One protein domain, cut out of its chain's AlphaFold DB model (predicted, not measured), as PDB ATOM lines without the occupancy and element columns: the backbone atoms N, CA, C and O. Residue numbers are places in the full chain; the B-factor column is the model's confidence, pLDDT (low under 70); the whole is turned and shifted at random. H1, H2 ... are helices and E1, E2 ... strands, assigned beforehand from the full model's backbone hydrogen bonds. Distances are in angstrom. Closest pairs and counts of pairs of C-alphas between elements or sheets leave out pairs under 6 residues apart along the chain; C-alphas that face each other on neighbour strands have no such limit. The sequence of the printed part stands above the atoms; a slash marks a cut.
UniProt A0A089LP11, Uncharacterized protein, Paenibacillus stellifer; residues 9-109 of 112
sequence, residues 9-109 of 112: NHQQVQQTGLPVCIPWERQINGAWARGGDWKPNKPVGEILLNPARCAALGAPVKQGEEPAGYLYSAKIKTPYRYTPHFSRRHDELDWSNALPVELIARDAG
ATOM      1  N   ASN A   9     279.695  69.015 126.327       88.25
ATOM      2  CA  ASN A   9     279.731  68.673 124.906       88.25
ATOM      3  C   ASN A   9     278.879  67.425 124.615       88.25
ATOM      4  O   ASN A   9     278.439  66.729 125.527       88.25
ATOM      5  N   HIS A  10     278.651  67.124 123.337       83.38
ATOM      6  CA  HIS A  10     277.798  66.003 122.932       83.38
ATOM      7  C   HIS A  10     278.237  64.643 123.513       83.38
ATOM      8  O   HIS A  10     277.394  63.898 124.003       83.38
ATOM      9  N   GLN A  11     279.538  64.332 123.509       87.19
ATOM     10  CA  GLN A  11     280.051  63.063 124.042       87.19
ATOM     11  C   GLN A  11     279.860  62.967 125.560       87.19
ATOM     12  O   GLN A  11     279.416  61.940 126.061       87.19
ATOM     13  N   GLN A  12     280.148  64.050 126.285       89.44
ATOM     14  CA  GLN A  12     279.985  64.109 127.739       89.44
ATOM     15  C   GLN A  12     278.524  63.934 128.148       89.44
ATOM     16  O   GLN A  12     278.234  63.194 129.078       89.44
ATOM     17  N   VAL A  13     277.592  64.561 127.426       88.19
ATOM     18  CA  VAL A  13     276.160  64.381 127.684       88.19
ATOM     19  C   VAL A  13     275.737  62.935 127.460       88.19
ATOM     20  O   VAL A  13     275.033  62.378 128.295       88.19
ATOM     21  N   GLN A  14     276.178  62.307 126.367       86.12
ATOM     22  CA  GLN A  14     275.843  60.908 126.086       86.12
ATOM     23  C   GLN A  14     276.310  59.961 127.199       86.12
ATOM     24  O   GLN A  14     275.604  59.009 127.520       86.12
ATOM     25  N   GLN A  15     277.455  60.243 127.824       89.69
ATOM     26  CA  GLN A  15     277.983  59.451 128.941       89.69
ATOM     27  C   GLN A  15     277.116  59.522 130.206       89.69
ATOM     28  O   GLN A  15     277.207  58.625 131.038       89.69
ATOM     29  N   THR A  16     276.269  60.547 130.355       87.81
ATOM     30  CA  THR A  16     275.372  60.667 131.518       87.81
ATOM     31  C   THR A  16     274.194  59.694 131.465       87.81
ATOM     32  O   THR A  16     273.609  59.392 132.498       87.81
ATOM     33  N   GLY A  17     273.803  59.236 130.269       87.19
ATOM     34  CA  GLY A  17     272.584  58.443 130.067       87.19
ATOM     35  C   GLY A  17     271.268  59.203 130.310       87.19
ATOM     36  O   GLY A  17     270.197  58.614 130.160       87.19
ATOM     37  N   LEU A  18     271.325  60.493 130.656       90.06
ATOM     38  CA  LEU A  18     270.151  61.311 130.947       90.06
ATOM     39  C   LEU A  18     269.470  61.821 129.663       90.06
ATOM     40  O   LEU A  18     270.130  61.990 128.634       90.06
ATOM     41  N   PRO A  19     268.156  62.113 129.709       91.31
ATOM     42  CA  PRO A  19     267.423  62.680 128.586       91.31
ATOM     43  C   PRO A  19     268.027  63.965 128.017       91.31
ATOM     44  O   PRO A  19     268.324  64.910 128.743       91.31
ATOM     45  N   VAL A  20     268.113  64.043 126.693       91.44
ATOM     46  CA  VAL A  20     268.604  65.219 125.966       91.44
ATOM     47  C   VAL A  20     267.556  65.699 124.986       91.44
ATOM     48  O   VAL A  20     267.044  64.900 124.206       91.44
ATOM     49  N   CYS A  21     267.284  67.000 124.977       90.00
ATOM     50  CA  CYS A  21     266.475  67.634 123.945       90.00
ATOM     51  C   CYS A  21     267.368  68.145 122.809       90.00
ATOM     52  O   CYS A  21     268.186  69.054 123.002       90.00
ATOM     53  N   ILE A  22     267.189  67.571 121.621       86.50
ATOM     54  CA  ILE A  22     267.881  67.960 120.394       86.50
ATOM     55  C   ILE A  22     266.923  68.830 119.573       86.50
ATOM     56  O   ILE A  22     265.921  68.310 119.077       86.50
ATOM     57  N   PRO A  23     267.185  70.140 119.422       86.56
ATOM     58  CA  PRO A  23     266.325  71.015 118.643       86.56
ATOM     59  C   PRO A  23     266.425  70.687 117.154       86.56
ATOM     60  O   PRO A  23     267.496  70.346 116.649       86.56
ATOM     61  N   TRP A  24     265.319  70.852 116.440       88.00
ATOM     62  CA  TRP A  24     265.259  70.704 114.991       88.00
ATOM     63  C   TRP A  24     264.415  71.810 114.360       88.00
ATOM     64  O   TRP A  24     263.522  72.386 114.984       88.00
ATOM     65  N   GLU A  25     264.693  72.081 113.090       92.00
ATOM     66  CA  GLU A  25     263.894  72.931 112.211       92.00
ATOM     67  C   GLU A  25     263.673  72.156 110.909       92.00
ATOM     68  O   GLU A  25     264.634  71.714 110.278       92.00
ATOM     69  N   ARG A  26     262.413  71.906 110.543       92.44
ATOM     70  CA  ARG A  26     262.058  71.143 109.336       92.44
ATOM     71  C   ARG A  26     260.733  71.617 108.759       92.44
ATOM     72  O   ARG A  26     259.897  72.170 109.474       92.44
ATOM     73  N   GLN A  27     260.525  71.365 107.473       95.00
ATOM     74  CA  GLN A  27     259.263  71.670 106.810       95.00
ATOM     75  C   GLN A  27     258.235  70.556 107.076       95.00
ATOM     76  O   GLN A  27     258.526  69.378 106.872       95.00
ATOM     77  N   ILE A  28     257.040  70.923 107.544       90.75
ATOM     78  CA  ILE A  28     255.910  70.022 107.812       90.75
ATOM     79  C   ILE A  28     254.692  70.590 107.079       90.75
ATOM     80  O   ILE A  28     254.297  71.726 107.333       90.75
ATOM     81  N   ASN A  29     254.108  69.822 106.155       92.75
ATOM     82  CA  ASN A  29     252.947  70.238 105.349       92.75
ATOM     83  C   ASN A  29     253.127  71.613 104.672       92.75
ATOM     84  O   ASN A  29     252.222  72.443 104.666       92.75
ATOM     85  N   GLY A  30     254.325  71.882 104.143       93.31
ATOM     86  CA  GLY A  30     254.651  73.144 103.472       93.31
ATOM     87  C   GLY A  30     255.047  74.300 104.400       93.31
ATOM     88  O   GLY A  30     255.633  75.264 103.913       93.31
ATOM     89  N   ALA A  31     254.838  74.196 105.716       93.19
ATOM     90  CA  ALA A  31     255.211  75.222 106.692       93.19
ATOM     91  C   ALA A  31     256.522  74.880 107.418       93.19
ATOM     92  O   ALA A  31     256.769  73.725 107.769       93.19
ATOM     93  N   TRP A  32     257.362  75.883 107.682       91.88
ATOM     94  CA  TRP A  32     258.536  75.712 108.541       91.88
ATOM     95  C   TRP A  32     258.109  75.579 110.000       91.88
ATOM     96  O   TRP A  32     257.443  76.459 110.545       91.88
ATOM     97  N   ALA A  33     258.518  74.484 110.634       89.19
ATOM     98  CA  ALA A  33     258.272  74.220 112.041       89.19
ATOM     99  C   ALA A  33     259.596  74.062 112.792       89.19
ATOM    100  O   ALA A  33     260.567  73.497 112.277       89.19
ATOM    101  N   ARG A  34     259.608  74.525 114.043       85.94
ATOM    102  CA  ARG A  34     260.699  74.320 114.998       85.94
ATOM    103  C   ARG A  34     260.205  73.453 116.142       85.94
ATOM    104  O   ARG A  34     259.078  73.622 116.605       85.94
ATOM    105  N   GLY A  35     261.058  72.557 116.609       84.81
ATOM    106  CA  GLY A  35     260.752  71.672 117.721       84.81
ATOM    107  C   GLY A  35     262.014  71.118 118.359       84.81
ATOM    108  O   GLY A  35     263.108  71.656 118.180       84.81
ATOM    109  N   GLY A  36     261.854  70.043 119.119       85.69
ATOM    110  CA  GLY A  36     262.972  69.286 119.654       85.69
ATOM    111  C   GLY A  36     262.554  67.869 120.004       85.69
ATOM    112  O   GLY A  36     261.436  67.647 120.472       85.69
ATOM    113  N   ASP A  37     263.460  66.927 119.766       87.50
ATOM    114  CA  ASP A  37     263.267  65.519 120.086       87.50
ATOM    115  C   ASP A  37     264.037  65.173 121.353       87.50
ATOM    116  O   ASP A  37     265.213  65.516 121.498       87.50
ATOM    117  N   TRP A  38     263.376  64.463 122.263       88.75
ATOM    118  CA  TRP A  38     264.021  63.925 123.451       88.75
ATOM    119  C   TRP A  38     264.644  62.566 123.153       88.75
ATOM    120  O   TRP A  38     264.039  61.744 122.463       88.75
ATOM    121  N   LYS A  39     265.848  62.326 123.676       88.50
ATOM    122  CA  LYS A  39     266.556  61.043 123.589       88.50
ATOM    123  C   LYS A  39     267.139  60.679 124.963       88.50
ATOM    124  O   LYS A  39     267.911  61.486 125.472       88.50
ATOM    125  N   PRO A  40     266.812  59.515 125.563       83.44
ATOM    126  CA  PRO A  40     265.888  58.492 125.060       83.44
ATOM    127  C   PRO A  40     264.413  58.918 125.133       83.44
ATOM    128  O   PRO A  40     263.766  58.955 124.094       83.44
ATOM    129  N   ASN A  41     263.905  59.306 126.306       86.00
ATOM    130  CA  ASN A  41     262.524  59.761 126.501       86.00
ATOM    131  C   ASN A  41     262.497  61.099 127.233       86.00
ATOM    132  O   ASN A  41     263.372  61.388 128.045       86.00
ATOM    133  N   LYS A  42     261.476  61.907 126.953       82.69
ATOM    134  CA  LYS A  42     261.258  63.179 127.642       82.69
ATOM    135  C   LYS A  42     260.990  62.937 129.139       82.69
ATOM    136  O   LYS A  42     260.201  62.045 129.446       82.69
ATOM    137  N   PRO A  43     261.548  63.750 130.055       80.69
ATOM    138  CA  PRO A  43     261.119  63.760 131.454       80.69
ATOM    139  C   PRO A  43     259.621  64.097 131.582       80.69
ATOM    140  O   PRO A  43     259.132  65.034 130.943       80.69
ATOM    141  N   VAL A  44     258.880  63.319 132.375       79.69
ATOM    142  CA  VAL A  44     257.414  63.418 132.504       79.69
ATOM    143  C   VAL A  44     257.030  64.013 133.860       79.69
ATOM    144  O   VAL A  44     257.664  63.715 134.864       79.69
ATOM    145  N   GLY A  45     255.949  64.800 133.881       72.12
ATOM    146  CA  GLY A  45     255.237  65.215 135.099       72.12
ATOM    147  C   GLY A  45     255.526  66.636 135.583       72.12
ATOM    148  O   GLY A  45     254.668  67.244 136.214       72.12
ATOM    149  N   GLU A  46     256.683  67.192 135.241       83.62
ATOM    150  CA  GLU A  46     257.214  68.419 135.846       83.62
ATOM    151  C   GLU A  46     257.750  69.401 134.792       83.62
ATOM    152  O   GLU A  46     257.956  69.048 133.624       83.62
ATOM    153  N   ILE A  47     257.981  70.653 135.199       87.94
ATOM    154  CA  ILE A  47     258.641  71.645 134.346       87.94
ATOM    155  C   ILE A  47     260.159  71.491 134.457       87.94
ATOM    156  O   ILE A  47     260.710  71.338 135.545       87.94
ATOM    157  N   LEU A  48     260.842  71.537 133.312       90.62
ATOM    158  CA  LEU A  48     262.299  71.489 133.247       90.62
ATOM    159  C   LEU A  48     262.861  72.902 133.198       90.62
ATOM    160  O   LEU A  48     262.605  73.648 132.252       90.62
ATOM    161  N   LEU A  49     263.656  73.251 134.203       91.69
ATOM    162  CA  LEU A  49     264.202  74.590 134.391       91.69
ATOM    163  C   LEU A  49     265.718  74.531 134.549       91.69
ATOM    164  O   LEU A  49     266.266  73.600 135.131       91.69
ATOM    165  N   ASN A  50     266.420  75.549 134.057       91.94
ATOM    166  CA  ASN A  50     267.842  75.694 134.359       91.94
ATOM    167  C   ASN A  50     268.040  76.125 135.836       91.94
ATOM    168  O   ASN A  50     267.091  76.615 136.459       91.94
ATOM    169  N   PRO A  51     269.256  76.002 136.406       92.81
ATOM    170  CA  PRO A  51     269.509  76.349 137.808       92.81
ATOM    171  C   PRO A  51     269.104  77.777 138.192       92.81
ATOM    172  O   PRO A  51     268.547  78.005 139.265       92.81
ATOM    173  N   ALA A  52     269.339  78.742 137.299       92.12
ATOM    174  CA  ALA A  52     269.003  80.141 137.543       92.12
ATOM    175  C   ALA A  52     267.483  80.360 137.640       92.12
ATOM    176  O   ALA A  52     267.024  81.089 138.517       92.12
ATOM    177  N   ARG A  53     266.690  79.710 136.777       94.69
ATOM    178  CA  ARG A  53     265.222  79.761 136.834       94.69
ATOM    179  C   ARG A  53     264.666  78.995 138.027       94.69
ATOM    180  O   ARG A  53     263.730  79.489 138.640       94.69
ATOM    181  N   CYS A  54     265.273  77.869 138.404       94.38
ATOM    182  CA  CYS A  54     264.939  77.155 139.638       94.38
ATOM    183  C   CYS A  54     265.032  78.087 140.859       94.38
ATOM    184  O   CYS A  54     264.080  78.207 141.623       94.38
ATOM    185  N   ALA A  55     266.146  78.816 140.998       94.81
ATOM    186  CA  ALA A  55     266.323  79.784 142.080       94.81
ATOM    187  C   ALA A  55     265.344  80.968 141.986       94.81
ATOM    188  O   ALA A  55     264.767  81.367 142.994       94.81
ATOM    189  N   ALA A  56     265.123  81.504 140.782       95.62
ATOM    190  CA  ALA A  56     264.213  82.632 140.567       95.62
ATOM    191  C   ALA A  56     262.738  82.307 140.870       95.62
ATOM    192  O   ALA A  56     261.964  83.222 141.126       95.62
ATOM    193  N   LEU A  57     262.356  81.029 140.837       95.50
ATOM    194  CA  LEU A  57     261.015  80.545 141.171       95.50
ATOM    195  C   LEU A  57     260.944  79.929 142.578       95.50
ATOM    196  O   LEU A  57     260.039  79.150 142.860       95.50
ATOM    197  N   GLY A  58     261.899  80.230 143.462       95.62
ATOM    198  CA  GLY A  58     261.852  79.798 144.863       95.62
ATOM    199  C   GLY A  58     262.216  78.330 145.117       95.62
ATOM    200  O   GLY A  58     262.146  77.885 146.260       95.62
ATOM    201  N   ALA A  59     262.669  77.591 144.099       94.94
ATOM    202  CA  ALA A  59     263.034  76.177 144.202       94.94
ATOM    203  C   ALA A  59     264.485  75.921 143.743       94.94
ATOM    204  O   ALA A  59     264.700  75.207 142.756       94.94
ATOM    205  N   PRO A  60     265.502  76.507 144.409       95.38
ATOM    206  CA  PRO A  60     266.896  76.406 143.985       95.38
ATOM    207  C   PRO A  60     267.383  74.953 143.912       95.38
ATOM    208  O   PRO A  60     266.895  74.070 144.616       95.38
ATOM    209  N   VAL A  61     268.363  74.712 143.042       93.94
ATOM    210  CA  VAL A  61     269.024  73.406 142.915       93.94
ATOM    211  C   VAL A  61     269.826  73.116 144.182       93.94
ATOM    212  O   VAL A  61     270.600  73.960 144.638       93.94
ATOM    213  N   LYS A  62     269.630  71.932 144.763       92.69
ATOM    214  CA  LYS A  62     270.336  71.489 145.970       92.69
ATOM    215  C   LYS A  62     271.739  70.994 145.622       92.69
ATOM    216  O   LYS A  62     272.009  70.532 144.514       92.69
ATOM    217  N   GLN A  63     272.647  71.050 146.593       89.06
ATOM    218  CA  GLN A  63     273.982  70.484 146.417       89.06
ATOM    219  C   GLN A  63     273.886  68.974 146.156       89.06
ATOM    220  O   GLN A  63     273.276  68.247 146.935       89.06
ATOM    221  N   GLY A  64     274.501  68.516 145.062       87.44
ATOM    222  CA  GLY A  64     274.468  67.110 144.650       87.44
ATOM    223  C   GLY A  64     273.168  66.675 143.969       87.44
ATOM    224  O   GLY A  64     273.021  65.495 143.675       87.44
ATOM    225  N   GLU A  65     272.237  67.595 143.708       90.00
ATOM    226  CA  GLU A  65     271.054  67.291 142.911       90.00
ATOM    227  C   GLU A  65     271.457  66.962 141.469       90.00
ATOM    228  O   GLU A  65     272.250  67.678 140.846       90.00
ATOM    229  N   GLU A  66     270.909  65.869 140.943       90.31
ATOM    230  CA  GLU A  66     271.167  65.438 139.575       90.31
ATOM    231  C   GLU A  66     270.200  66.112 138.593       90.31
ATOM    232  O   GLU A  66     269.018  66.297 138.901       90.31
ATOM    233  N   PRO A  67     270.672  66.492 137.395       92.69
ATOM    234  CA  PRO A  67     269.796  67.029 136.370       92.69
ATOM    235  C   PRO A  67     268.834  65.953 135.858       92.69
ATOM    236  O   PRO A  67     269.199  64.797 135.671       92.69
ATOM    237  N   ALA A  68     267.608  66.359 135.545       92.00
ATOM    238  CA  ALA A  68     266.614  65.488 134.918       92.00
ATOM    239  C   ALA A  68     266.806  65.380 133.397       92.00
ATOM    240  O   ALA A  68     266.264  64.485 132.750       92.00
ATOM    241  N   GLY A  69     267.568  66.303 132.810       92.06
ATOM    242  CA  GLY A  69     267.963  66.235 131.415       92.06
ATOM    243  C   GLY A  69     268.811  67.418 130.976       92.06
ATOM    244  O   GLY A  69     269.104  68.332 131.747       92.06
ATOM    245  N   TYR A  70     269.185  67.408 129.702       92.12
ATOM    246  CA  TYR A  70     270.021  68.430 129.091       92.12
ATOM    247  C   TYR A  70     269.342  69.055 127.878       92.12
ATOM    248  O   TYR A  70     268.791  68.365 127.022       92.12
ATOM    249  N   LEU A  71     269.418  70.380 127.769       89.94
ATOM    250  CA  LEU A  71     268.931  71.117 126.603       89.94
ATOM    251  C   LEU A  71     270.089  71.773 125.865       89.94
ATOM    252  O   LEU A  71     270.998  72.341 126.479       89.94
ATOM    253  N   TYR A  72     270.005  71.742 124.539       86.75
ATOM    254  CA  TYR A  72     270.924  72.458 123.670       86.75
ATOM    255  C   TYR A  72     270.779  73.988 123.809       86.75
ATOM    256  O   TYR A  72     269.682  74.539 123.749       86.75
ATOM    257  N   SER A  73     271.904  74.689 123.915       84.94
ATOM    258  CA  SER A  73     272.034  76.136 124.028       84.94
ATOM    259  C   SER A  73     272.858  76.674 122.861       84.94
ATOM    260  O   SER A  73     274.089  76.639 122.858       84.94
ATOM    261  N   ALA A  74     272.167  77.231 121.864       77.69
ATOM    262  CA  ALA A  74     272.790  77.828 120.679       77.69
ATOM    263  C   ALA A  74     273.653  79.064 120.995       77.69
ATOM    264  O   ALA A  74     274.505  79.448 120.195       77.69
ATOM    265  N   LYS A  75     273.428  79.698 122.155       75.44
ATOM    266  CA  LYS A  75     274.176  80.881 122.602       75.44
ATOM    267  C   LYS A  75     275.630  80.550 122.943       75.44
ATOM    268  O   LYS A  75     276.477  81.440 122.903       75.44
ATOM    269  N   ILE A  76     275.926  79.289 123.254       75.62
ATOM    270  CA  ILE A  76     277.279  78.856 123.577       75.62
ATOM    271  C   ILE A  76     277.989  78.482 122.270       75.62
ATOM    272  O   ILE A  76     277.682  77.479 121.630       75.62
ATOM    273  N   LYS A  77     278.946  79.319 121.849       68.31
ATOM    274  CA  LYS A  77     279.703  79.151 120.592       68.31
ATOM    275  C   LYS A  77     280.830  78.111 120.675       68.31
ATOM    276  O   LYS A  77     281.663  78.038 119.778       68.31
ATOM    277  N   THR A  78     280.876  77.316 121.736       70.31
ATOM    278  CA  THR A  78     281.904  76.291 121.950       70.31
ATOM    279  C   THR A  78     281.353  74.902 121.580       70.31
ATOM    280  O   THR A  78     280.175  74.771 121.221       70.31
ATOM    281  N   PRO A  79     282.175  73.838 121.629       64.00
ATOM    282  CA  PRO A  79     281.677  72.463 121.544       64.00
ATOM    283  C   PRO A  79     280.720  72.098 122.692       64.00
ATOM    284  O   PRO A  79     279.946  71.150 122.572       64.00
ATOM    285  N   TYR A  80     280.763  72.855 123.794       69.06
ATOM    286  CA  TYR A  80     279.894  72.694 124.953       69.06
ATOM    287  C   TYR A  80     278.568  73.390 124.679       69.06
ATOM    288  O   TYR A  80     278.484  74.614 124.691       69.06
ATOM    289  N   ARG A  81     277.528  72.620 124.373       83.12
ATOM    290  CA  ARG A  81     276.235  73.179 123.961       83.12
ATOM    291  C   ARG A  81     275.079  72.682 124.790       83.12
ATOM    292  O   ARG A  81     273.971  73.123 124.552       83.12
ATOM    293  N   TYR A  82     275.298  71.812 125.759       89.31
ATOM    294  CA  TYR A  82     274.208  71.215 126.511       89.31
ATOM    295  C   TYR A  82     274.230  71.688 127.948       89.31
ATOM    296  O   TYR A  82     275.248  71.608 128.628       89.31
ATOM    297  N   THR A  83     273.095  72.210 128.388       90.06
ATOM    298  CA  THR A  83     272.935  72.812 129.708       90.06
ATOM    299  C   THR A  83     272.007  71.959 130.566       90.06
ATOM    300  O   THR A  83     270.965  71.519 130.065       90.06
ATOM    301  N   PRO A  84     272.366  71.717 131.833       92.25
ATOM    302  CA  PRO A  84     271.584  70.883 132.732       92.25
ATOM    303  C   PRO A  84     270.271  71.573 133.084       92.25
ATOM    304  O   PRO A  84     270.225  72.788 133.297       92.25
ATOM    305  N   HIS A  85     269.201  70.789 133.108       93.00
ATOM    306  CA  HIS A  85     267.872  71.211 133.517       93.00
ATOM    307  C   HIS A  85     267.340  70.264 134.585       93.00
ATOM    308  O   HIS A  85     267.553  69.052 134.543       93.00
ATOM    309  N   PHE A  86     266.637  70.851 135.541       93.12
ATOM    310  CA  PHE A  86     266.141  70.207 136.737       93.12
ATOM    311  C   PHE A  86     264.627  70.204 136.709       93.12
ATOM    312  O   PHE A  86     263.991  71.122 136.184       93.12
ATOM    313  N   SER A  87     264.079  69.129 137.244       92.44
ATOM    314  CA  SER A  87     262.653  68.877 137.274       92.44
ATOM    315  C   SER A  87     262.054  69.563 138.496       92.44
ATOM    316  O   SER A  87     262.608  69.455 139.591       92.44
ATOM    317  N   ARG A  88     260.999  70.353 138.305       92.75
ATOM    318  CA  ARG A  88     260.299  71.030 139.398       92.75
ATOM    319  C   ARG A  88     258.811  70.770 139.320       92.75
ATOM    320  O   ARG A  88     258.193  70.945 138.262       92.75
ATOM    321  N   ARG A  89     258.225  70.401 140.457       89.56
ATOM    322  CA  ARG A  89     256.777  70.253 140.561       89.56
ATOM    323  C   ARG A  89     256.120  71.620 140.616       89.56
ATOM    324  O   ARG A  89     256.690  72.591 141.107       89.56
ATOM    325  N   HIS A  90     254.903  71.706 140.092       88.88
ATOM    326  CA  HIS A  90     254.220  72.992 140.017       88.88
ATOM    327  C   HIS A  90     253.874  73.577 141.395       88.88
ATOM    328  O   HIS A  90     253.778  74.794 141.521       88.88
ATOM    329  N   ASP A  91     253.706  72.734 142.411       89.44
ATOM    330  CA  ASP A  91     253.450  73.107 143.807       89.44
ATOM    331  C   ASP A  91     254.704  73.604 144.549       89.44
ATOM    332  O   ASP A  91     254.582  74.207 145.610       89.44
ATOM    333  N   GLU A  92     255.899  73.393 143.995       90.62
ATOM    334  CA  GLU A  92     257.173  73.839 144.578       90.62
ATOM    335  C   GLU A  92     257.604  75.226 144.089       90.62
ATOM    336  O   GLU A  92     258.576  75.781 144.598       90.62
ATOM    337  N   LEU A  93     256.916  75.775 143.082       92.44
ATOM    338  CA  LEU A  93     257.331  76.985 142.380       92.44
ATOM    339  C   LEU A  93     256.512  78.205 142.795       92.44
ATOM    340  O   LEU A  93     255.280  78.187 142.820       92.44
ATOM    341  N   ASP A  94     257.215  79.309 143.019       94.44
ATOM    342  CA  ASP A  94     256.624  80.625 143.198       94.44
ATOM    343  C   ASP A  94     256.261  81.244 141.838       94.44
ATOM    344  O   ASP A  94     257.067  81.895 141.165       94.44
ATOM    345  N   TRP A  95     255.006  81.048 141.432       92.81
ATOM    346  CA  TRP A  95     254.475  81.545 140.160       92.81
ATOM    347  C   TRP A  95     254.352  83.069 140.070       92.81
ATOM    348  O   TRP A  95     254.128  83.575 138.969       92.81
ATOM    349  N   SER A  96     254.512  83.811 141.172       93.12
ATOM    350  CA  SER A  96     254.519  85.281 141.131       93.12
ATOM    351  C   SER A  96     255.699  85.836 140.317       93.12
ATOM    352  O   SER A  96     255.596  86.911 139.730       93.12
ATOM    353  N   ASN A  97     256.776  85.050 140.197       91.25
ATOM    354  CA  ASN A  97     258.005  85.375 139.468       91.25
ATOM    355  C   ASN A  97     258.123  84.647 138.109       91.25
ATOM    356  O   ASN A  97     259.206  84.578 137.503       91.25
ATOM    357  N   ALA A  98     257.021  84.067 137.624       92.06
ATOM    358  CA  ALA A  98     257.001  83.299 136.388       92.06
ATOM    359  C   ALA A  98     256.962  84.177 135.133       92.06
ATOM    360  O   ALA A  98     256.285  85.202 135.059       92.06
ATOM    361  N   LEU A  99     257.672  83.730 134.103       92.56
ATOM    362  CA  LEU A  99     257.600  84.302 132.767       92.56
ATOM    363  C   LEU A  99     256.311  83.844 132.065       92.56
ATOM    364  O   LEU A  99     255.841  82.731 132.315       92.56
ATOM    365  N   PRO A 100     255.780  84.611 131.091       91.56
ATOM    366  CA  PRO A 100     254.571  84.221 130.360       91.56
ATOM    367  C   PRO A 100     254.636  82.816 129.744       91.56
ATOM    368  O   PRO A 100     253.660  82.073 129.775       91.56
ATOM    369  N   VAL A 101     255.802  82.409 129.233       84.62
ATOM    370  CA  VAL A 101     256.005  81.065 128.665       84.62
ATOM    371  C   VAL A 101     255.905  79.948 129.712       84.62
ATOM    372  O   VAL A 101     255.451  78.850 129.400       84.62
ATOM    373  N   GLU A 102     256.288  80.224 130.957       88.69
ATOM    374  CA  GLU A 102     256.213  79.267 132.065       88.69
ATOM    375  C   GLU A 102     254.772  79.146 132.575       88.69
ATOM    376  O   GLU A 102     254.335  78.045 132.899       88.69
ATOM    377  N   LEU A 103     254.002  80.243 132.552       89.25
ATOM    378  CA  LEU A 103     252.561  80.224 132.833       89.25
ATOM    379  C   LEU A 103     251.799  79.402 131.786       89.25
ATOM    380  O   LEU A 103     250.989  78.553 132.144       89.25
ATOM    381  N   ILE A 104     252.128  79.566 130.499       85.88
ATOM    382  CA  ILE A 104     251.570  78.726 129.427       85.88
ATOM    383  C   ILE A 104     251.926  77.251 129.657       85.88
ATOM    384  O   ILE A 104     251.081  76.376 129.476       85.88
ATOM    385  N   ALA A 105     253.169  76.956 130.051       80.75
ATOM    386  CA  ALA A 105     253.598  75.588 130.333       80.75
ATOM    387  C   ALA A 105     252.858  74.977 131.534       80.75
ATOM    388  O   ALA A 105     252.492  73.806 131.474       80.75
ATOM    389  N   ARG A 106     252.600  75.767 132.584       83.56
ATOM    390  CA  ARG A 106     251.774  75.381 133.738       83.56
ATOM    391  C   ARG A 106     250.344  75.050 133.320       83.56
ATOM    392  O   ARG A 106     249.838  73.989 133.674       83.56
ATOM    393  N   ASP A 107     249.720  75.927 132.543       83.81
ATOM    394  CA  ASP A 107     248.302  75.806 132.187       83.81
ATOM    395  C   ASP A 107     248.051  74.716 131.129       83.81
ATOM    396  O   ASP A 107     246.954  74.168 131.044       83.81
ATOM    397  N   ALA A 108     249.072  74.349 130.347       73.88
ATOM    398  CA  ALA A 108     248.985  73.275 129.356       73.88
ATOM    399  C   ALA A 108     248.844  71.867 129.970       73.88
ATOM    400  O   ALA A 108     248.469  70.938 129.250       73.88
ATOM    401  N   GLY A 109     249.147  71.697 131.264       64.06
ATOM    402  CA  GLY A 109     249.127  70.405 131.955       64.06
ATOM    403  C   GLY A 109     250.113  69.369 131.380       64.06
ATOM    404  O   GLY A 109     250.854  69.639 130.425       64.06
TER     405      GLY A 109
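What this domain is: This is residues 9 to 109 of the 112 residues of an uncharacterized protein of Paenibacillus stellifer (UniProt A0A089LP11). A curled, strongly twisted sheet of five strands has H1 on one face and H2 on the opposite face; the tip of its E1 and E2 hairpin, residues 27 to 32, sticks out. 101 residues are printed, with three named helices and five named strands in the order H1 E1 E2 E3 H2 E4 E5 H3. The mixed sheet runs E2 E1 E4 E5 E3; the class is mixed, helices and strands. The whole is compact, radius of gyration of the C-alphas 14.7 A, spanning 39 by 33 by 25 A.

Where its parts are: Find C-alpha 20 at (268.604, 65.219, 125.966); E1 runs 22.7 A to residue 28, bending by 58 degrees at residue 25. Then find E2, residues 31 to 39, 24.8 A; E4, 69 to 72; E5, 80 to 88, 24.4 A; and E3, 47 to 49. H1 is residues 10 to 16, H2 51 to 56, and H3 100 to 107, ending at C-alpha 107 (248.302, 75.806, 132.187).

How they stand to each other: Look within hydrogen-bond range: N 22 and O 37, 2.9 A, in the antiparallel hairpin E1 and E2; N 21 and O 70, 2.9 A, between parallel E1 and E4; N 83 and O 71, 2.8 A, in the antiparallel hairpin E4 and E5; N 86 and O 49, 2.8 A, between antiparallel E5 and E3. E3, H2 and E4 form a split strand-helix-strand unit, two same-way strands with E5 between them, its crossover right-handed. H1's height over the sheet is 8.7 A; its closest C-alphas to E5 are Val 13 and Tyr 82, 7.2 A. H2's height is 9.2 A; Pro 51 and His 85 are its closest C-alphas to E5, 6.9 A. H3 only grazes the sheet, with residues 102 to 106. Every O i to N i+4 pair is within range in H2 and H3, 2 of 3 in H1.

The domain as a whole: The farthest C-alphas, Gly 30 and Gln 63, are 47.2 A apart. The printed part has no cut; the links H2 to E4 and E5 to H3 are long. Confidence is under 70 at residues 77, 79 to 80 and 109.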